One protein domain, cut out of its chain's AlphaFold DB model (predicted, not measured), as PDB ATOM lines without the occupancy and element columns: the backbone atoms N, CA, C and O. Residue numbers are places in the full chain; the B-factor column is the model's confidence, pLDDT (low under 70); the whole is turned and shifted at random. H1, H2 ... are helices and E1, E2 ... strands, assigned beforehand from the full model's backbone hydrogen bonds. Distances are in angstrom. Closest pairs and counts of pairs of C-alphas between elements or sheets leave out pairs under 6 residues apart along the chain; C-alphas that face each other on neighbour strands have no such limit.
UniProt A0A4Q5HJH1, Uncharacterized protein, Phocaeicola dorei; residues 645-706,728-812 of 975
ATOM      1  N   SER A 645     302.115 474.783 355.371       79.12
ATOM      2  CA  SER A 645     301.075 475.395 354.550       79.12
ATOM      3  C   SER A 645     300.988 474.711 353.192       79.12
ATOM      4  O   SER A 645     301.984 474.206 352.674       79.12
ATOM      5  N   ALA A 646     299.797 474.715 352.604       84.00
ATOM      6  CA  ALA A 646     299.563 474.296 351.230       84.00
ATOM      7  C   ALA A 646     298.937 475.461 350.459       84.00
ATOM      8  O   ALA A 646     298.095 476.189 350.986       84.00
ATOM      9  N   ASN A 647     299.355 475.645 349.210       84.69
ATOM     10  CA  ASN A 647     298.764 476.650 348.333       84.69
ATOM     11  C   ASN A 647     297.604 476.034 347.546       84.69
ATOM     12  O   ASN A 647     297.768 474.962 346.969       84.69
ATOM     13  N   ILE A 648     296.475 476.734 347.461       89.62
ATOM     14  CA  ILE A 648     295.325 476.311 346.650       89.62
ATOM     15  C   ILE A 648     295.546 476.580 345.153       89.62
ATOM     16  O   ILE A 648     296.180 477.576 344.788       89.62
ATOM     17  N   ASP A 649     294.977 475.744 344.279       88.06
ATOM     18  CA  ASP A 649     294.812 476.080 342.859       88.06
ATOM     19  C   ASP A 649     293.538 476.909 342.676       88.06
ATOM     20  O   ASP A 649     292.434 476.381 342.590       88.06
ATOM     21  N   THR A 650     293.691 478.227 342.561       88.06
ATOM     22  CA  THR A 650     292.568 479.170 342.407       88.06
ATOM     23  C   THR A 650     291.594 478.851 341.263       88.06
ATOM     24  O   THR A 650     290.465 479.330 341.302       88.06
ATOM     25  N   LYS A 651     291.975 478.039 340.262       87.25
ATOM     26  CA  LYS A 651     291.067 477.620 339.177       87.25
ATOM     27  C   LYS A 651     289.985 476.648 339.643       87.25
ATOM     28  O   LYS A 651     288.906 476.628 339.059       87.25
ATOM     29  N   GLN A 652     290.272 475.857 340.674       87.50
ATOM     30  CA  GLN A 652     289.357 474.857 341.227       87.50
ATOM     31  C   GLN A 652     288.547 475.393 342.415       87.50
ATOM     32  O   GLN A 652     287.862 474.630 343.087       87.50
ATOM     33  N   TRP A 653     288.640 476.693 342.713       91.94
ATOM     34  CA  TRP A 653     288.025 477.304 343.888       91.94
ATOM     35  C   TRP A 653     287.141 478.480 343.493       91.94
ATOM     36  O   TRP A 653     287.495 479.301 342.650       91.94
ATOM     37  N   LYS A 654     285.989 478.602 344.152       90.62
ATOM     38  CA  LYS A 654     285.066 479.725 343.985       90.62
ATOM     39  C   LYS A 654     284.488 480.100 345.339       90.62
ATOM     40  O   LYS A 654     284.108 479.232 346.113       90.62
ATOM     41  N   ASN A 655     284.446 481.400 345.639       89.31
ATOM     42  CA  ASN A 655     283.919 481.933 346.904       89.31
ATOM     43  C   ASN A 655     284.509 481.270 348.172       89.31
ATOM     44  O   ASN A 655     283.824 481.152 349.182       89.31
ATOM     45  N   GLY A 656     285.776 480.834 348.121       86.88
ATOM     46  CA  GLY A 656     286.466 480.195 349.250       86.88
ATOM     47  C   GLY A 656     286.228 478.689 349.415       86.88
ATOM     48  O   GLY A 656     286.793 478.108 350.336       86.88
ATOM     49  N   ASN A 657     285.469 478.049 348.520       92.31
ATOM     50  CA  ASN A 657     285.231 476.604 348.521       92.31
ATOM     51  C   ASN A 657     285.829 475.949 347.269       92.31
ATOM     52  O   ASN A 657     285.737 476.500 346.163       92.31
ATOM     53  N   ALA A 658     286.380 474.748 347.429       92.94
ATOM     54  CA  ALA A 658     286.780 473.905 346.310       92.94
ATOM     55  C   ALA A 658     285.539 473.466 345.520       92.94
ATOM     56  O   ALA A 658     284.473 473.260 346.092       92.94
ATOM     57  N   GLN A 659     285.648 473.361 344.203       91.00
ATOM     58  CA  GLN A 659     284.531 473.029 343.325       91.00
ATOM     59  C   GLN A 659     284.652 471.572 342.880       91.00
ATOM     60  O   GLN A 659     285.677 471.159 342.342       91.00
ATOM     61  N   PHE A 660     283.598 470.789 343.082       90.38
ATOM     62  CA  PHE A 660     283.523 469.402 342.646       90.38
ATOM     63  C   PHE A 660     282.429 469.244 341.592       90.38
ATOM     64  O   PHE A 660     281.230 469.284 341.877       90.38
ATOM     65  N   ASN A 661     282.878 469.052 340.356       82.94
ATOM     66  CA  ASN A 661     282.036 468.682 339.230       82.94
ATOM     67  C   ASN A 661     282.253 467.209 338.885       82.94
ATOM     68  O   ASN A 661     283.313 466.650 339.160       82.94
ATOM     69  N   VAL A 662     281.265 466.597 338.235       79.94
ATOM     70  CA  VAL A 662     281.451 465.265 337.644       79.94
ATOM     71  C   VAL A 662     282.578 465.285 336.625       79.94
ATOM     72  O   VAL A 662     282.771 466.279 335.916       79.94
ATOM     73  N   GLN A 663     283.297 464.173 336.517       73.88
ATOM     74  CA  GLN A 663     284.364 464.054 335.540       73.88
ATOM     75  C   GLN A 663     283.832 464.271 334.122       73.88
ATOM     76  O   GLN A 663     282.767 463.781 333.738       73.88
ATOM     77  N   ALA A 664     284.586 465.036 333.332       67.88
ATOM     78  CA  ALA A 664     284.298 465.193 331.918       67.88
ATOM     79  C   ALA A 664     284.467 463.829 331.223       67.88
ATOM     80  O   ALA A 664     285.510 463.199 331.402       67.88
ATOM     81  N   PRO A 665     283.511 463.376 330.394       65.12
ATOM     82  CA  PRO A 665     283.680 462.142 329.641       65.12
ATOM     83  C   PRO A 665     284.878 462.264 328.691       65.12
ATOM     84  O   PRO A 665     284.824 462.992 327.698       65.12
ATOM     85  N   ALA A 666     285.964 461.548 328.995       56.22
ATOM     86  CA  ALA A 666     286.997 461.235 328.018       56.22
ATOM     87  C   ALA A 666     286.432 460.219 327.011       56.22
ATOM     88  O   ALA A 666     285.448 459.529 327.284       56.22
ATOM     89  N   THR A 667     287.016 460.130 325.817       49.69
ATOM     90  CA  THR A 667     286.590 459.180 324.781       49.69
ATOM     91  C   THR A 667     286.774 457.733 325.262       49.69
ATOM     92  O   THR A 667     287.824 457.149 325.019       49.69
ATOM     93  N   GLY A 668     285.781 457.166 325.959       54.56
ATOM     94  CA  GLY A 668     285.813 455.777 326.440       54.56
ATOM     95  C   GLY A 668     285.164 455.472 327.796       54.56
ATOM     96  O   GLY A 668     285.599 454.522 328.430       54.56
ATOM     97  N   TYR A 669     284.162 456.228 328.258       58.62
ATOM     98  CA  TYR A 669     283.495 455.944 329.540       58.62
ATOM     99  C   TYR A 669     282.606 454.691 329.493       58.62
ATOM    100  O   TYR A 669     281.869 454.506 328.518       58.62
ATOM    101  N   THR A 670     282.619 453.873 330.551       59.12
ATOM    102  CA  THR A 670     281.692 452.735 330.697       59.12
ATOM    103  C   THR A 670     280.552 453.078 331.667       59.12
ATOM    104  O   THR A 670     280.795 453.743 332.670       59.12
ATOM    105  N   PRO A 671     279.297 452.651 331.421       58.75
ATOM    106  CA  PRO A 671     278.153 453.011 332.272       58.75
ATOM    107  C   PRO A 671     278.277 452.637 333.761       58.75
ATOM    108  O   PRO A 671     277.528 453.180 334.576       58.75
ATOM    109  N   ASP A 672     279.204 451.742 334.115       60.47
ATOM    110  CA  ASP A 672     279.395 451.207 335.468       60.47
ATOM    111  C   ASP A 672     280.386 452.017 336.329       60.47
ATOM    112  O   ASP A 672     280.441 451.823 337.542       60.47
ATOM    113  N   GLU A 673     281.142 452.954 335.749       64.06
ATOM    114  CA  GLU A 673     282.086 453.798 336.495       64.06
ATOM    115  C   GLU A 673     281.353 454.882 337.328       64.06
ATOM    116  O   GLU A 673     280.230 455.309 337.019       64.06
ATOM    117  N   CYS A 674     281.975 455.332 338.429       65.69
ATOM    118  CA  CYS A 674     281.486 456.469 339.214       65.69
ATOM    119  C   CYS A 674     281.926 457.780 338.547       65.69
ATOM    120  O   CYS A 674     283.116 458.021 338.373       65.69
ATOM    121  N   ILE A 675     280.980 458.643 338.159       73.44
ATOM    122  CA  ILE A 675     281.303 459.935 337.512       73.44
ATOM    123  C   ILE A 675     281.715 461.013 338.525       73.44
ATOM    124  O   ILE A 675     282.245 462.054 338.139       73.44
ATOM    125  N   PHE A 676     281.432 460.791 339.810       85.06
ATOM    126  CA  PHE A 676     281.798 461.674 340.909       85.06
ATOM    127  C   PHE A 676     283.002 461.099 341.641       85.06
ATOM    128  O   PHE A 676     282.878 460.585 342.750       85.06
ATOM    129  N   ASP A 677     284.157 461.226 341.005       87.44
ATOM    130  CA  ASP A 677     285.461 460.885 341.556       87.44
ATOM    131  C   ASP A 677     286.409 462.064 341.297       87.44
ATOM    132  O   ASP A 677     286.534 462.527 340.160       87.44
ATOM    133  N   VAL A 678     287.034 462.601 342.342       87.81
ATOM    134  CA  VAL A 678     288.013 463.688 342.220       87.81
ATOM    135  C   VAL A 678     289.231 463.419 343.089       87.81
ATOM    136  O   VAL A 678     289.107 463.125 344.276       87.81
ATOM    137  N   ASP A 679     290.418 463.588 342.505       89.06
ATOM    138  CA  ASP A 679     291.669 463.637 343.260       89.06
ATOM    139  C   ASP A 679     291.722 464.949 344.053       89.06
ATOM    140  O   ASP A 679     291.802 466.041 343.478       89.06
ATOM    141  N   LEU A 680     291.694 464.850 345.381       90.50
ATOM    142  CA  LEU A 680     291.725 465.993 346.292       90.50
ATOM    143  C   LEU A 680     293.024 466.803 346.175       90.50
ATOM    144  O   LEU A 680     293.029 467.993 346.499       90.50
ATOM    145  N   ASN A 681     294.112 466.214 345.664       87.94
ATOM    146  CA  ASN A 681     295.352 466.947 345.394       87.94
ATOM    147  C   ASN A 681     295.184 467.993 344.286       87.94
ATOM    148  O   ASN A 681     295.896 468.996 344.298       87.94
ATOM    149  N   SER A 682     294.219 467.813 343.374       87.31
ATOM    150  CA  SER A 682     293.944 468.767 342.288       87.31
ATOM    151  C   SER A 682     293.475 470.140 342.782       87.31
ATOM    152  O   SER A 682     293.578 471.127 342.056       87.31
ATOM    153  N   TYR A 683     293.007 470.237 344.031       91.06
ATOM    154  CA  TYR A 683     292.619 471.500 344.659       91.06
ATOM    155  C   TYR A 683     293.801 472.358 345.109       91.06
ATOM    156  O   TYR A 683     293.603 473.506 345.519       91.06
ATOM    157  N   PHE A 684     295.022 471.840 345.019       89.06
ATOM    158  CA  PHE A 684     296.237 472.496 345.476       89.06
ATOM    159  C   PHE A 684     297.224 472.678 344.327       89.06
ATOM    160  O   PHE A 684     297.191 471.976 343.319       89.06
ATOM    161  N   VAL A 685     298.157 473.616 344.490       85.12
ATOM    162  CA  VAL A 685     299.330 473.695 343.615       85.12
ATOM    163  C   VAL A 685     300.128 472.407 343.803       85.12
ATOM    164  O   VAL A 685     300.582 472.138 344.914       85.12
ATOM    165  N   SER A 686     300.270 471.616 342.741       80.62
ATOM    166  CA  SER A 686     300.871 470.284 342.794       80.62
ATOM    167  C   SER A 686     302.263 470.216 342.166       80.62
ATOM    168  O   SER A 686     302.623 471.012 341.294       80.62
ATOM    169  N   ASN A 687     303.030 469.197 342.552       71.06
ATOM    170  CA  ASN A 687     304.344 468.930 341.973       71.06
ATOM    171  C   ASN A 687     304.256 468.516 340.493       71.06
ATOM    172  O   ASN A 687     303.363 467.764 340.091       71.06
ATOM    173  N   ALA A 688     305.219 468.977 339.691       74.19
ATOM    174  CA  ALA A 688     305.286 468.695 338.258       74.19
ATOM    175  C   ALA A 688     305.514 467.201 337.958       74.19
ATOM    176  O   ALA A 688     306.155 466.480 338.729       74.19
ATOM    177  N   ALA A 689     305.029 466.746 336.799       67.56
ATOM    178  CA  ALA A 689     305.257 465.386 336.316       67.56
ATOM    179  C   ALA A 689     306.765 465.052 336.268       67.56
ATOM    180  O   ALA A 689     307.564 465.854 335.790       67.56
ATOM    181  N   GLY A 690     307.150 463.873 336.774       60.47
ATOM    182  CA  GLY A 690     308.550 463.416 336.830       60.47
ATOM    183  C   GLY A 690     309.328 463.796 338.098       60.47
ATOM    184  O   GLY A 690     310.511 463.481 338.196       60.47
ATOM    185  N   THR A 691     308.687 464.441 339.078       62.66
ATOM    186  CA  THR A 691     309.267 464.708 340.407       62.66
ATOM    187  C   THR A 691     308.810 463.680 341.452       62.66
ATOM    188  O   THR A 691     307.842 462.945 341.240       62.66
ATOM    189  N   ILE A 692     309.504 463.605 342.594       56.19
ATOM    190  CA  ILE A 692     309.046 462.812 343.748       56.19
ATOM    191  C   ILE A 692     307.697 463.379 344.217       56.19
ATOM    192  O   ILE A 692     307.551 464.593 344.360       56.19
ATOM    193  N   ASN A 693     306.709 462.506 344.439       65.00
ATOM    194  CA  ASN A 693     305.319 462.881 344.731       65.00
ATOM    195  C   ASN A 693     304.656 463.713 343.611       65.00
ATOM    196  O   ASN A 693     303.890 464.634 343.895       65.00
ATOM    197  N   ALA A 694     304.961 463.428 342.338       69.50
ATOM    198  CA  ALA A 694     304.285 464.051 341.198       69.50
ATOM    199  C   ALA A 694     302.753 463.958 341.335       69.50
ATOM    200  O   ALA A 694     302.220 462.902 341.675       69.50
ATOM    201  N   GLY A 695     302.054 465.069 341.083       72.00
ATOM    202  CA  GLY A 695     300.595 465.157 341.234       72.00
ATOM    203  C   GLY A 695     300.094 465.400 342.664       72.00
ATOM    204  O   GLY A 695     298.913 465.670 342.836       72.00
ATOM    205  N   LYS A 696     300.959 465.378 343.687       81.19
ATOM    206  CA  LYS A 696     300.578 465.701 345.075       81.19
ATOM    207  C   LYS A 696     300.664 467.191 345.375       81.19
ATOM    208  O   LYS A 696     301.474 467.896 344.767       81.19
ATOM    209  N   ALA A 697     299.873 467.644 346.350       79.31
ATOM    210  CA  ALA A 697     299.915 469.013 346.861       79.31
ATOM    211  C   ALA A 697     301.332 469.402 347.324       79.31
ATOM    212  O   ALA A 697     301.969 468.700 348.112       79.31
ATOM    213  N   THR A 698     301.832 470.546 346.857       77.50
ATOM    214  CA  THR A 698     303.123 471.090 347.283       77.50
ATOM    215  C   THR A 698     302.987 471.691 348.681       77.50
ATOM    216  O   THR A 698     302.366 472.741 348.872       77.50
ATOM    217  N   LEU A 699     303.614 471.042 349.661       77.50
ATOM    218  CA  LEU A 699     303.651 471.511 351.041       77.50
ATOM    219  C   LEU A 699     304.836 472.450 351.263       77.50
ATOM    220  O   LEU A 699     305.991 472.102 351.009       77.50
ATOM    221  N   LYS A 700     304.545 473.649 351.758       73.19
ATOM    222  CA  LYS A 700     305.540 474.639 352.153       73.19
ATOM    223  C   LYS A 700     305.760 474.580 353.649       73.19
ATOM    224  O   LYS A 700     304.857 474.833 354.446       73.19
ATOM    225  N   TRP A 701     307.006 474.316 353.985       68.00
ATOM    226  CA  TRP A 701     307.519 474.329 355.335       68.00
ATOM    227  C   TRP A 701     308.042 475.723 355.621       68.00
ATOM    228  O   TRP A 701     308.988 476.168 354.972       68.00
ATOM    229  N   ASN A 702     307.408 476.425 356.553       61.78
ATOM    230  CA  ASN A 702     307.947 477.673 357.059       61.78
ATOM    231  C   ASN A 702     308.588 477.373 358.415       61.78
ATOM    232  O   ASN A 702     307.873 477.298 359.419       61.78
ATOM    233  N   PRO A 703     309.911 477.146 358.477       52.38
ATOM    234  CA  PRO A 703     310.582 477.190 359.756       52.38
ATOM    235  C   PRO A 703     310.469 478.641 360.212       52.38
ATOM    236  O   PRO A 703     311.152 479.516 359.687       52.38
ATOM    237  N   THR A 704     309.583 478.931 361.164       46.59
ATOM    238  CA  THR A 704     309.739 480.137 361.977       46.59
ATOM    239  C   THR A 704     311.190 480.103 362.445       46.59
ATOM    240  O   THR A 704     311.578 479.133 363.097       46.59
ATOM    241  N   ALA A 705     312.008 481.037 361.952       37.47
ATOM    242  CA  ALA A 705     313.457 480.902 361.967       37.47
ATOM    243  C   ALA A 705     313.959 480.494 363.363       37.47
ATOM    244  O   ALA A 705     313.488 481.070 364.349       37.47
ATOM    245  N   PRO A 706     314.904 479.542 363.478       41.22
ATOM    246  CA  PRO A 706     315.624 479.387 364.727       41.22
ATOM    247  C   PRO A 706     316.312 480.725 365.003       41.22
ATOM    248  O   PRO A 706     317.126 481.189 364.200       41.22
ATOM    249  N   THR A 728     303.443 461.028 355.312       62.84
ATOM    250  CA  THR A 728     302.283 460.811 354.444       62.84
ATOM    251  C   THR A 728     301.340 461.992 354.606       62.84
ATOM    252  O   THR A 728     300.942 462.349 355.715       62.84
ATOM    253  N   ALA A 729     301.045 462.660 353.491       76.12
ATOM    254  CA  ALA A 729     299.943 463.603 353.435       76.12
ATOM    255  C   ALA A 729     298.674 462.803 353.153       76.12
ATOM    256  O   ALA A 729     298.649 461.995 352.224       76.12
ATOM    257  N   GLU A 730     297.647 463.003 353.963       87.31
ATOM    258  CA  GLU A 730     296.391 462.275 353.848       87.31
ATOM    259  C   GLU A 730     295.213 463.226 353.980       87.31
ATOM    260  O   GLU A 730     295.269 464.246 354.674       87.31
ATOM    261  N   PHE A 731     294.121 462.847 353.325       90.62
ATOM    262  CA  PHE A 731     292.848 463.521 353.461       90.62
ATOM    263  C   PHE A 731     291.928 462.741 354.400       90.62
ATOM    264  O   PHE A 731     291.824 461.505 354.357       90.62
ATOM    265  N   GLU A 732     291.234 463.478 355.256       92.19
ATOM    266  CA  GLU A 732     290.144 462.955 356.071       92.19
ATOM    267  C   GLU A 732     289.079 464.026 356.295       92.19
ATOM    268  O   GLU A 732     289.329 465.225 356.166       92.19
ATOM    269  N   PHE A 733     287.876 463.596 356.652       90.19
ATOM    270  CA  PHE A 733     286.887 464.506 357.214       90.19
ATOM    271  C   PHE A 733     287.225 464.780 358.682       90.19
ATOM    272  O   PHE A 733     287.653 463.877 359.407       90.19
ATOM    273  N   ALA A 734     286.996 466.008 359.148       84.00
ATOM    274  CA  ALA A 734     287.068 466.315 360.574       84.00
ATOM    275  C   ALA A 734     286.026 465.468 361.341       84.00
ATOM    276  O   ALA A 734     284.820 465.648 361.160       84.00
ATOM    277  N   GLY A 735     286.488 464.496 362.137       65.69
ATOM    278  CA  GLY A 735     285.640 463.466 362.756       65.69
ATOM    279  C   GLY A 735     284.640 463.972 363.812       65.69
ATOM    280  O   GLY A 735     284.890 464.970 364.481       65.69
ATOM    281  N   ASP A 736     283.526 463.237 363.950       56.62
ATOM    282  CA  ASP A 736     282.463 463.332 364.974       56.62
ATOM    283  C   ASP A 736     281.727 464.677 365.110       56.62
ATOM    284  O   ASP A 736     281.164 465.008 366.155       56.62
ATOM    285  N   ALA A 737     281.631 465.442 364.024       55.59
ATOM    286  CA  ALA A 737     280.727 466.587 363.964       55.59
ATOM    287  C   ALA A 737     279.331 466.158 363.474       55.59
ATOM    288  O   ALA A 737     279.152 465.801 362.306       55.59
ATOM    289  N   THR A 738     278.307 466.256 364.332       57.47
ATOM    290  CA  THR A 738     276.913 466.280 363.859       57.47
ATOM    291  C   THR A 738     276.702 467.580 363.095       57.47
ATOM    292  O   THR A 738     276.680 468.668 363.664       57.47
ATOM    293  N   THR A 739     276.598 467.472 361.773       64.06
ATOM    294  CA  THR A 739     276.438 468.629 360.883       64.06
ATOM    295  C   THR A 739     275.176 468.458 360.047       64.06
ATOM    296  O   THR A 739     274.665 467.348 359.897       64.06
ATOM    297  N   MET A 740     274.664 469.561 359.501       71.19
ATOM    298  CA  MET A 740     273.533 469.557 358.576       71.19
ATOM    299  C   MET A 740     274.027 469.777 357.145       71.19
ATOM    300  O   MET A 740     274.723 470.763 356.882       71.19
ATOM    301  N   ILE A 741     273.627 468.909 356.216       74.38
ATOM    302  CA  ILE A 741     273.768 469.128 354.768       74.38
ATOM    303  C   ILE A 741     272.360 469.284 354.203       74.38
ATOM    304  O   ILE A 741     271.532 468.391 354.357       74.38
ATOM    305  N   ALA A 742     272.077 470.442 353.596       71.75
ATOM    306  CA  ALA A 742     270.771 470.769 353.010       71.75
ATOM    307  C   ALA A 742     269.566 470.466 353.936       71.75
ATOM    308  O   ALA A 742     268.525 470.000 353.486       71.75
ATOM    309  N   GLY A 743     269.711 470.704 355.246       73.31
ATOM    310  CA  GLY A 743     268.646 470.456 356.226       73.31
ATOM    311  C   GLY A 743     268.512 469.003 356.709       73.31
ATOM    312  O   GLY A 743     267.604 468.727 357.487       73.31
ATOM    313  N   GLN A 744     269.411 468.093 356.315       78.88
ATOM    314  CA  GLN A 744     269.459 466.708 356.805       78.88
ATOM    315  C   GLN A 744     270.609 466.503 357.796       78.88
ATOM    316  O   GLN A 744     271.714 466.996 357.567       78.88
ATOM    317  N   THR A 745     270.360 465.754 358.874       81.62
ATOM    318  CA  THR A 745     271.381 465.378 359.865       81.62
ATOM    319  C   THR A 745     272.363 464.375 359.274       81.62
ATOM    320  O   THR A 745     271.957 463.372 358.686       81.62
ATOM    321  N   VAL A 746     273.654 464.632 359.473       83.81
ATOM    322  CA  VAL A 746     274.743 463.863 358.871       83.81
ATOM    323  C   VAL A 746     275.672 463.305 359.944       83.81
ATOM    324  O   VAL A 746     276.028 464.000 360.898       83.81
ATOM    325  N   THR A 747     276.094 462.057 359.764       85.75
ATOM    326  CA  THR A 747     277.146 461.411 360.555       85.75
ATOM    327  C   THR A 747     278.446 461.416 359.759       85.75
ATOM    328  O   THR A 747     278.484 460.916 358.634       85.75
ATOM    329  N   VAL A 748     279.510 461.967 360.346       86.94
ATOM    330  CA  VAL A 748     280.823 462.108 359.706       86.94
ATOM    331  C   VAL A 748     281.853 461.276 360.463       86.94
ATOM    332  O   VAL A 748     282.136 461.536 361.629       86.94
ATOM    333  N   THR A 749     282.431 460.285 359.788       88.62
ATOM    334  CA  THR A 749     283.649 459.595 360.238       88.62
ATOM    335  C   THR A 749     284.843 460.136 359.458       88.62
ATOM    336  O   THR A 749     284.665 460.789 358.434       88.62
ATOM    337  N   LYS A 750     286.075 459.809 359.868       88.25
ATOM    338  CA  LYS A 750     287.298 460.242 359.163       88.25
ATOM    339  C   LYS A 750     287.301 459.949 357.656       88.25
ATOM    340  O   LYS A 750     287.953 460.660 356.899       88.25
ATOM    341  N   LYS A 751     286.590 458.909 357.206       90.69
ATOM    342  CA  LYS A 751     286.589 458.475 355.800       90.69
ATOM    343  C   LYS A 751     285.220 458.517 355.127       90.69
ATOM    344  O   LYS A 751     285.175 458.380 353.913       90.69
ATOM    345  N   GLN A 752     284.113 458.694 355.855       91.69
ATOM    346  CA  GLN A 752     282.767 458.604 355.277       91.69
ATOM    347  C   GLN A 752     281.808 459.665 355.811       91.69
ATOM    348  O   GLN A 752     281.810 459.991 356.997       91.69
ATOM    349  N   ILE A 753     280.904 460.097 354.934       90.06
ATOM    350  CA  ILE A 753     279.744 460.930 355.252       90.06
ATOM    351  C   ILE A 753     278.477 460.104 355.032       90.06
ATOM    352  O   ILE A 753     278.281 459.557 353.945       90.06
ATOM    353  N   LYS A 754     277.610 460.022 356.048       90.00
ATOM    354  CA  LYS A 754     276.364 459.239 356.012       90.00
ATOM    355  C   LYS A 754     275.139 460.072 356.376       90.00
ATOM    356  O   LYS A 754     275.195 460.881 357.300       90.00
ATOM    357  N   ILE A 755     274.020 459.814 355.700       89.44
ATOM    358  CA  ILE A 755     272.688 460.323 356.057       89.44
ATOM    359  C   ILE A 755     271.793 459.117 356.340       89.44
ATOM    360  O   ILE A 755     271.425 458.371 355.433       89.44
ATOM    361  N   GLY A 756     271.465 458.892 357.614       86.50
ATOM    362  CA  GLY A 756     270.850 457.632 358.037       86.50
ATOM    363  C   GLY A 756     271.788 456.448 357.767       86.50
ATOM    364  O   GLY A 756     272.929 456.446 358.223       86.50
ATOM    365  N   SER A 757     271.316 455.446 357.019       87.06
ATOM    366  CA  SER A 757     272.122 454.293 356.586       87.06
ATOM    367  C   SER A 757     272.889 454.520 355.279       87.06
ATOM    368  O   SER A 757     273.786 453.737 354.969       87.06
ATOM    369  N   ASP A 758     272.550 455.560 354.513       91.06
ATOM    370  CA  ASP A 758     273.116 455.792 353.185       91.06
ATOM    371  C   ASP A 758     274.463 456.511 353.278       91.06
ATOM    372  O   ASP A 758     274.582 457.570 353.899       91.06
ATOM    373  N   ILE A 759     275.479 455.949 352.623       92.19
ATOM    374  CA  ILE A 759     276.765 456.618 352.402       92.19
ATOM    375  C   ILE A 759     276.571 457.633 351.275       92.19
ATOM    376  O   ILE A 759     276.047 457.298 350.214       92.19
ATOM    377  N   VAL A 760     276.966 458.880 351.516       91.31
ATOM    378  CA  VAL A 760     276.890 459.966 350.528       91.31
ATOM    379  C   VAL A 760     278.245 460.172 349.865       91.31
ATOM    380  O   VAL A 760     278.321 460.238 348.641       91.31
ATOM    381  N   ALA A 761     279.309 460.239 350.666       91.69
ATOM    382  CA  ALA A 761     280.668 460.467 350.190       91.69
ATOM    383  C   ALA A 761     281.680 459.623 350.971       91.69
ATOM    384  O   ALA A 761     281.516 459.414 352.179       91.69
ATOM    385  N   THR A 762     282.737 459.180 350.293       93.62
ATOM    386  CA  THR A 762     283.855 458.430 350.877       93.62
ATOM    387  C   THR A 762     285.182 459.026 350.417       93.62
ATOM    388  O   THR A 762     285.332 459.356 349.246       93.62
ATOM    389  N   ILE A 763     286.143 459.156 351.334       92.88
ATOM    390  CA  ILE A 763     287.541 459.441 350.995       92.88
ATOM    391  C   ILE A 763     288.299 458.113 350.924       92.88
ATOM    392  O   ILE A 763     288.496 457.458 351.953       92.88
ATOM    393  N   ASN A 764     288.746 457.742 349.725       89.44
ATOM    394  CA  ASN A 764     289.548 456.552 349.447       89.44
ATOM    395  C   ASN A 764     290.959 456.975 349.023       89.44
ATOM    396  O   ASN A 764     291.190 457.373 347.884       89.44
ATOM    397  N   GLY A 765     291.917 456.905 349.951       86.56
ATOM    398  CA  GLY A 765     293.260 457.438 349.716       86.56
ATOM    399  C   GLY A 765     293.211 458.952 349.500       86.56
ATOM    400  O   GLY A 765     292.942 459.697 350.442       86.56
ATOM    401  N   ASP A 766     293.453 459.377 348.264       87.50
ATOM    402  CA  ASP A 766     293.444 460.777 347.832       87.50
ATOM    403  C   ASP A 766     292.160 461.199 347.116       87.50
ATOM    404  O   ASP A 766     291.980 462.378 346.813       87.50
ATOM    405  N   ASN A 767     291.271 460.249 346.842       90.31
ATOM    406  CA  ASN A 767     290.094 460.482 346.029       90.31
ATOM    407  C   ASN A 767     288.864 460.683 346.909       90.31
ATOM    408  O   ASN A 767     288.661 459.975 347.899       90.31
ATOM    409  N   LEU A 768     288.034 461.652 346.530       92.50
ATOM    410  CA  LEU A 768     286.695 461.826 347.069       92.50
ATOM    411  C   LEU A 768     285.683 461.275 346.071       92.50
ATOM    412  O   LEU A 768     285.516 461.815 344.978       92.50
ATOM    413  N   GLU A 769     284.965 460.244 346.497       91.62
ATOM    414  CA  GLU A 769     283.957 459.569 345.688       91.62
ATOM    415  C   GLU A 769     282.560 459.790 346.274       91.62
ATOM    416  O   GLU A 769     282.350 459.614 347.481       91.62
ATOM    417  N   LEU A 770     281.580 460.132 345.430       91.19
ATOM    418  CA  LEU A 770     280.170 460.093 345.833       91.19
ATOM    419  C   LEU A 770     279.568 458.721 345.552       91.19
ATOM    420  O   LEU A 770     279.790 458.125 344.502       91.19
ATOM    421  N   SER A 771     278.751 458.229 346.477       90.00
ATOM    422  CA  SER A 771     278.047 456.958 346.303       90.00
ATOM    423  C   SER A 771     276.676 457.179 345.667       90.00
ATOM    424  O   SER A 771     275.955 458.107 346.036       90.00
ATOM    425  N   GLU A 772     276.281 456.304 344.742       88.25
ATOM    426  CA  GLU A 772     274.984 456.360 344.055       88.25
ATOM    427  C   GLU A 772     273.832 455.858 344.954       88.25
ATOM    428  O   GLU A 772     273.207 454.831 344.704       88.25
ATOM    429  N   THR A 773     273.545 456.579 346.037       90.75
ATOM    430  CA  THR A 773     272.472 456.251 346.992       90.75
ATOM    431  C   THR A 773     271.246 457.140 346.797       90.75
ATOM    432  O   THR A 773     271.307 458.188 346.146       90.75
ATOM    433  N   ALA A 774     270.107 456.747 347.380       89.88
ATOM    434  CA  ALA A 774     268.881 457.543 347.329       89.88
ATOM    435  C   ALA A 774     269.105 458.961 347.882       89.88
ATOM    436  O   ALA A 774     268.652 459.939 347.286       89.88
ATOM    437  N   LYS A 775     269.879 459.078 348.970       91.12
ATOM    438  CA  LYS A 775     270.227 460.365 349.578       91.12
ATOM    439  C   LYS A 775     271.153 461.224 348.725       91.12
ATOM    440  O   LYS A 775     270.905 462.422 348.613       91.12
ATOM    441  N   THR A 776     272.143 460.648 348.046       89.75
ATOM    442  CA  THR A 776     272.968 461.415 347.095       89.75
ATOM    443  C   THR A 776     272.129 461.957 345.935       89.75
ATOM    444  O   THR A 776     272.265 463.124 345.567       89.75
ATOM    445  N   LYS A 777     271.203 461.148 345.394       90.62
ATOM    446  CA  LYS A 777     270.292 461.575 344.316       90.62
ATOM    447  C   LYS A 777     269.363 462.707 344.759       90.62
ATOM    448  O   LYS A 777     269.123 463.634 343.985       90.62
ATOM    449  N   GLU A 778     268.860 462.657 345.992       89.88
ATOM    450  CA  GLU A 778     268.033 463.718 346.586       89.88
ATOM    451  C   GLU A 778     268.799 465.049 346.661       89.88
ATOM    452  O   GLU A 778     268.318 466.068 346.157       89.88
ATOM    453  N   LEU A 779     270.020 465.027 347.209       89.81
ATOM    454  CA  LEU A 779     270.876 466.213 347.343       89.81
ATOM    455  C   LEU A 779     271.225 466.839 345.987       89.81
ATOM    456  O   LEU A 779     271.139 468.055 345.817       89.81
ATOM    457  N   LEU A 780     271.581 466.015 344.998       89.56
ATOM    458  CA  LEU A 780     271.897 466.503 343.657       89.56
ATOM    459  C   LEU A 780     270.662 467.060 342.951       89.56
ATOM    460  O   LEU A 780     270.764 468.099 342.307       89.56
ATOM    461  N   SER A 781     269.488 466.441 343.109       89.25
ATOM    462  CA  SER A 781     268.240 466.911 342.484       89.25
ATOM    463  C   SER A 781     267.832 468.314 342.952       89.25
ATOM    464  O   SER A 781     267.264 469.075 342.164       89.25
ATOM    465  N   ALA A 782     268.188 468.691 344.187       87.06
ATOM    466  CA  ALA A 782     267.967 470.026 344.749       87.06
ATOM    467  C   ALA A 782     268.866 471.128 344.144       87.06
ATOM    468  O   ALA A 782     268.611 472.309 344.367       87.06
ATOM    469  N   GLY A 783     269.881 470.763 343.351       82.44
ATOM    470  CA  GLY A 783     270.772 471.702 342.654       82.44
ATOM    471  C   GLY A 783     272.253 471.585 343.025       82.44
ATOM    472  O   GLY A 783     273.078 472.204 342.355       82.44
ATOM    473  N   GLY A 784     272.602 470.774 344.028       86.81
ATOM    474  CA  GLY A 784     273.965 470.613 344.546       86.81
ATOM    475  C   GLY A 784     274.022 470.737 346.072       86.81
ATOM    476  O   GLY A 784     273.020 471.053 346.714       86.81
ATOM    477  N   PHE A 785     275.184 470.474 346.671       90.31
ATOM    478  CA  PHE A 785     275.387 470.570 348.123       90.31
ATOM    479  C   PHE A 785     276.857 470.811 348.485       90.31
ATOM    480  O   PHE A 785     277.746 470.548 347.686       90.31
ATOM    481  N   THR A 786     277.125 471.273 349.707       90.19
ATOM    482  CA  THR A 786     278.491 471.514 350.198       90.19
ATOM    483  C   THR A 786     278.902 470.450 351.211       90.19
ATOM    484  O   THR A 786     278.220 470.246 352.218       90.19
ATOM    485  N   ILE A 787     280.054 469.824 350.985       89.44
ATOM    486  CA  ILE A 787     280.772 469.008 351.964       89.44
ATOM    487  C   ILE A 787     281.656 469.938 352.794       89.44
ATOM    488  O   ILE A 787     282.439 470.712 352.247       89.44
ATOM    489  N   LYS A 788     281.529 469.883 354.120       87.44
ATOM    490  CA  LYS A 788     282.260 470.765 355.039       87.44
ATOM    491  C   LYS A 788     283.396 470.034 355.748       87.44
ATOM    492  O   LYS A 788     283.286 468.841 356.010       87.44
ATOM    493  N   ASN A 789     284.413 470.795 356.143       88.44
ATOM    494  CA  ASN A 789     285.512 470.363 357.008       88.44
ATOM    495  C   ASN A 789     286.347 469.176 356.488       88.44
ATOM    496  O   ASN A 789     286.567 468.191 357.201       88.44
ATOM    497  N   VAL A 790     286.810 469.266 355.246       91.31
ATOM    498  CA  VAL A 790     287.814 468.351 354.694       91.31
ATOM    499  C   VAL A 790     289.197 468.826 355.130       91.31
ATOM    500  O   VAL A 790     289.552 469.992 354.942       91.31
ATOM    501  N   LEU A 791     289.971 467.930 355.733       91.56
ATOM    502  CA  LEU A 791     291.295 468.210 356.268       91.56
ATOM    503  C   LEU A 791     292.370 467.641 355.344       91.56
ATOM    504  O   LEU A 791     292.353 466.453 355.032       91.56
ATOM    505  N   LEU A 792     293.334 468.482 354.974       90.56
ATOM    506  CA  LEU A 792     294.651 468.037 354.529       90.56
ATOM    507  C   LEU A 792     295.538 467.919 355.767       90.56
ATOM    508  O   LEU A 792     295.843 468.925 356.418       90.56
ATOM    509  N   LYS A 793     295.937 466.695 356.092       86.56
ATOM    510  CA  LYS A 793     296.806 466.383 357.225       86.56
ATOM    511  C   LYS A 793     298.145 465.874 356.754       86.56
ATOM    512  O   LYS A 793     298.244 465.245 355.704       86.56
ATOM    513  N   VAL A 794     299.158 466.104 357.574       81.50
ATOM    514  CA  VAL A 794     300.412 465.377 357.455       81.50
ATOM    515  C   VAL A 794     300.659 464.597 358.728       81.50
ATOM    516  O   VAL A 794     300.638 465.165 359.822       81.50
ATOM    517  N   ASN A 795     300.889 463.303 358.551       76.50
ATOM    518  CA  ASN A 795     301.159 462.373 359.631       76.50
ATOM    519  C   ASN A 795     302.675 462.254 359.837       76.50
ATOM    520  O   ASN A 795     303.434 462.081 358.874       76.50
ATOM    521  N   TYR A 796     303.100 462.320 361.099       72.69
ATOM    522  CA  TYR A 796     304.490 462.146 361.522       72.69
ATOM    523  C   TYR A 796     304.594 461.129 362.652       72.69
ATOM    524  O   TYR A 796     303.628 460.834 363.353       72.69
ATOM    525  N   SER A 797     305.812 460.648 362.887       66.44
ATOM    526  CA  SER A 797     306.132 459.779 364.022       66.44
ATOM    527  C   SER A 797     305.889 460.435 365.391       66.44
ATOM    528  O   SER A 797     305.739 459.716 366.375       66.44
ATOM    529  N   ASN A 798     305.828 461.771 365.469       66.25
ATOM    530  CA  ASN A 798     305.646 462.544 366.705       66.25
ATOM    531  C   ASN A 798     304.265 463.227 366.844       66.25
ATOM    532  O   ASN A 798     304.016 463.881 367.861       66.25
ATOM    533  N   GLY A 799     303.355 463.038 365.881       70.62
ATOM    534  CA  GLY A 799     301.978 463.550 365.902       70.62
ATOM    535  C   GLY A 799     301.499 464.085 364.548       70.62
ATOM    536  O   GLY A 799     302.302 464.300 363.650       70.62
ATOM    537  N   ASP A 800     300.193 464.317 364.395       79.44
ATOM    538  CA  ASP A 800     299.604 464.800 363.135       79.44
ATOM    539  C   ASP A 800     299.536 466.336 363.100       79.44
ATOM    540  O   ASP A 800     299.184 466.978 364.095       79.44
ATOM    541  N   ILE A 801     299.789 466.940 361.934       80.94
ATOM    542  CA  ILE A 801     299.638 468.386 361.709       80.94
ATOM    543  C   ILE A 801     298.519 468.639 360.697       80.94
ATOM    544  O   ILE A 801     298.564 468.169 359.559       80.94
ATOM    545  N   ASN A 802     297.526 469.437 361.097       86.75
ATOM    546  CA  ASN A 802     296.500 469.954 360.191       86.75
ATOM    547  C   ASN A 802     297.113 471.051 359.316       86.75
ATOM    548  O   ASN A 802     297.426 472.131 359.817       86.75
ATOM    549  N   VAL A 803     297.262 470.792 358.019       85.75
ATOM    550  CA  VAL A 803     297.816 471.762 357.063       85.75
ATOM    551  C   VAL A 803     296.741 472.719 356.571       85.75
ATOM    552  O   VAL A 803     296.968 473.924 356.489       85.75
ATOM    553  N   MET A 804     295.563 472.192 356.224       88.38
ATOM    554  CA  MET A 804     294.445 473.002 355.747       88.38
ATOM    555  C   MET A 804     293.104 472.359 356.095       88.38
ATOM    556  O   MET A 804     292.968 471.140 356.046       88.38
ATOM    557  N   ASN A 805     292.115 473.196 356.408       92.12
ATOM    558  CA  ASN A 805     290.713 472.816 356.542       92.12
ATOM    559  C   ASN A 805     289.885 473.572 355.496       92.12
ATOM    560  O   ASN A 805     290.005 474.795 355.403       92.12
ATOM    561  N   PHE A 806     289.071 472.868 354.712       92.44
ATOM    562  CA  PHE A 806     288.319 473.462 353.608       92.44
ATOM    563  C   PHE A 806     286.970 472.785 353.341       92.44
ATOM    564  O   PHE A 806     286.665 471.716 353.866       92.44
ATOM    565  N   ASN A 807     286.146 473.436 352.518       92.69
ATOM    566  CA  ASN A 807     284.849 472.923 352.076       92.69
ATOM    567  C   ASN A 807     284.867 472.650 350.568       92.69
ATOM    568  O   ASN A 807     285.632 473.277 349.831       92.69
ATOM    569  N   ILE A 808     283.984 471.760 350.119       93.00
ATOM    570  CA  ILE A 808     283.846 471.344 348.722       93.00
ATOM    571  C   ILE A 808     282.387 471.517 348.286       93.00
ATOM    572  O   ILE A 808     281.494 470.895 348.858       93.00
ATOM    573  N   ASP A 809     282.139 472.336 347.269       92.06
ATOM    574  CA  ASP A 809     280.825 472.524 346.652       92.06
ATOM    575  C   ASP A 809     280.624 471.522 345.515       92.06
ATOM    576  O   ASP A 809     281.296 471.576 344.485       92.06
ATOM    577  N   VAL A 810     279.668 470.619 345.697       91.38
ATOM    578  CA  VAL A 810     279.256 469.619 344.715       91.38
ATOM    579  C   VAL A 810     278.146 470.194 343.840       91.38
ATOM    580  O   VAL A 810     277.066 470.530 344.334       91.38
ATOM    581  N   CYS A 811     278.383 470.266 342.533       86.50
ATOM    582  CA  CYS A 811     277.407 470.779 341.569       86.50
ATOM    583  C   CYS A 811     276.534 469.667 340.965       86.50
ATOM    584  O   CYS A 811     276.994 468.546 340.730       86.50
ATOM    585  N   ARG A 812     275.267 469.982 340.649       88.69
ATOM    586  CA  ARG A 812     274.401 469.070 339.884       88.69
ATOM    587  C   ARG A 812     274.948 468.896 338.446       88.69
ATOM    588  O   ARG A 812     275.226 469.904 337.802       88.69
TER     589      ARG A 812
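This is residues 645 to 706 and 728 to 812 of the 975 residues of an uncharacterized protein of Phocaeicola dorei (UniProt A0A4Q5HJH1). What is the main picture? A curled sheet of six strands and a sheet of four lie face to face as a sandwich, with H2 at one end near both sheets and the short H1 beside E1 and E9. Residues 666 to 673 stick out as a free loop, and E3 lies at the far end from H2. What is it made of? The 147 printed residues, mostly strand by class, hold in order E1 E2 H1 E3 E4 E5 E6 E7 E8 E9 H2 E10 E11. One sheet runs E2 E9 E8 E7 E6 E5, antiparallel, and the other E1 E11 E10 E4, mixed; the whole is compact, with a radius of gyration of the C-alphas of 16.2 A and spans of 54 by 41 by 29 A.

What comes before the cut? E1 is residues 657 to 660, beginning at C-alpha (285.231, 476.604, 348.521); E2 is 677 to 679, H1 680 to 683 and E3 699 to 702. What follows it? E4 is 728 to 733, 16.1 A long, E5 739 to 741, E6 744 to 748, E7 752 to 755, E8 758 to 764, 16.9 A long, and E9 767 to 770. H2 is 774 to 781, E10 784 to 796, 35.9 A long, and E11 799 to 811, 35.3 A long, ending at C-alpha (277.407, 470.779, 341.569).

How are the sheets paired? E5 to E9 form a meander, each strand the antiparallel neighbour of the one before; in the hairpin E8 and E9, N 762 and O 769 are 2.9 A apart, within hydrogen-bond range, and E2 is the antiparallel neighbour of E9, with N 768 and O 678 at 2.9 A. E10 and E11 are a hairpin, with N 792 and O 804 at 2.9 A; E1 is parallel to E11, with N 658 and O 807 at 2.9 A, and E4 antiparallel to E10, with N 791 and O 732 at 2.8 A. How do the sheets face? Their facing parts are 7.9 A centre to centre, with strands at 24 degrees. Where are the helices? H2, with every O i to N i+4 pair within hydrogen-bond range, is on the six-strand sheet at a height of 8.5 A, its closest C-alphas to E8 being Thr 776 and Val 760, 5.4 A. H1, too short for such a pair, is on the four-strand sheet at a height of 4.3 A, only just above the sheet's level.

Where is the cut? Residues 707 to 727 are not printed, and C-alphas 706 and 728 are 25.1 A apart. Which links are long? E1 to E2 and H1 to E3. Where is confidence low? The pLDDT is under 70 in 31 residues, among them 664 to 674 and 701 to 706.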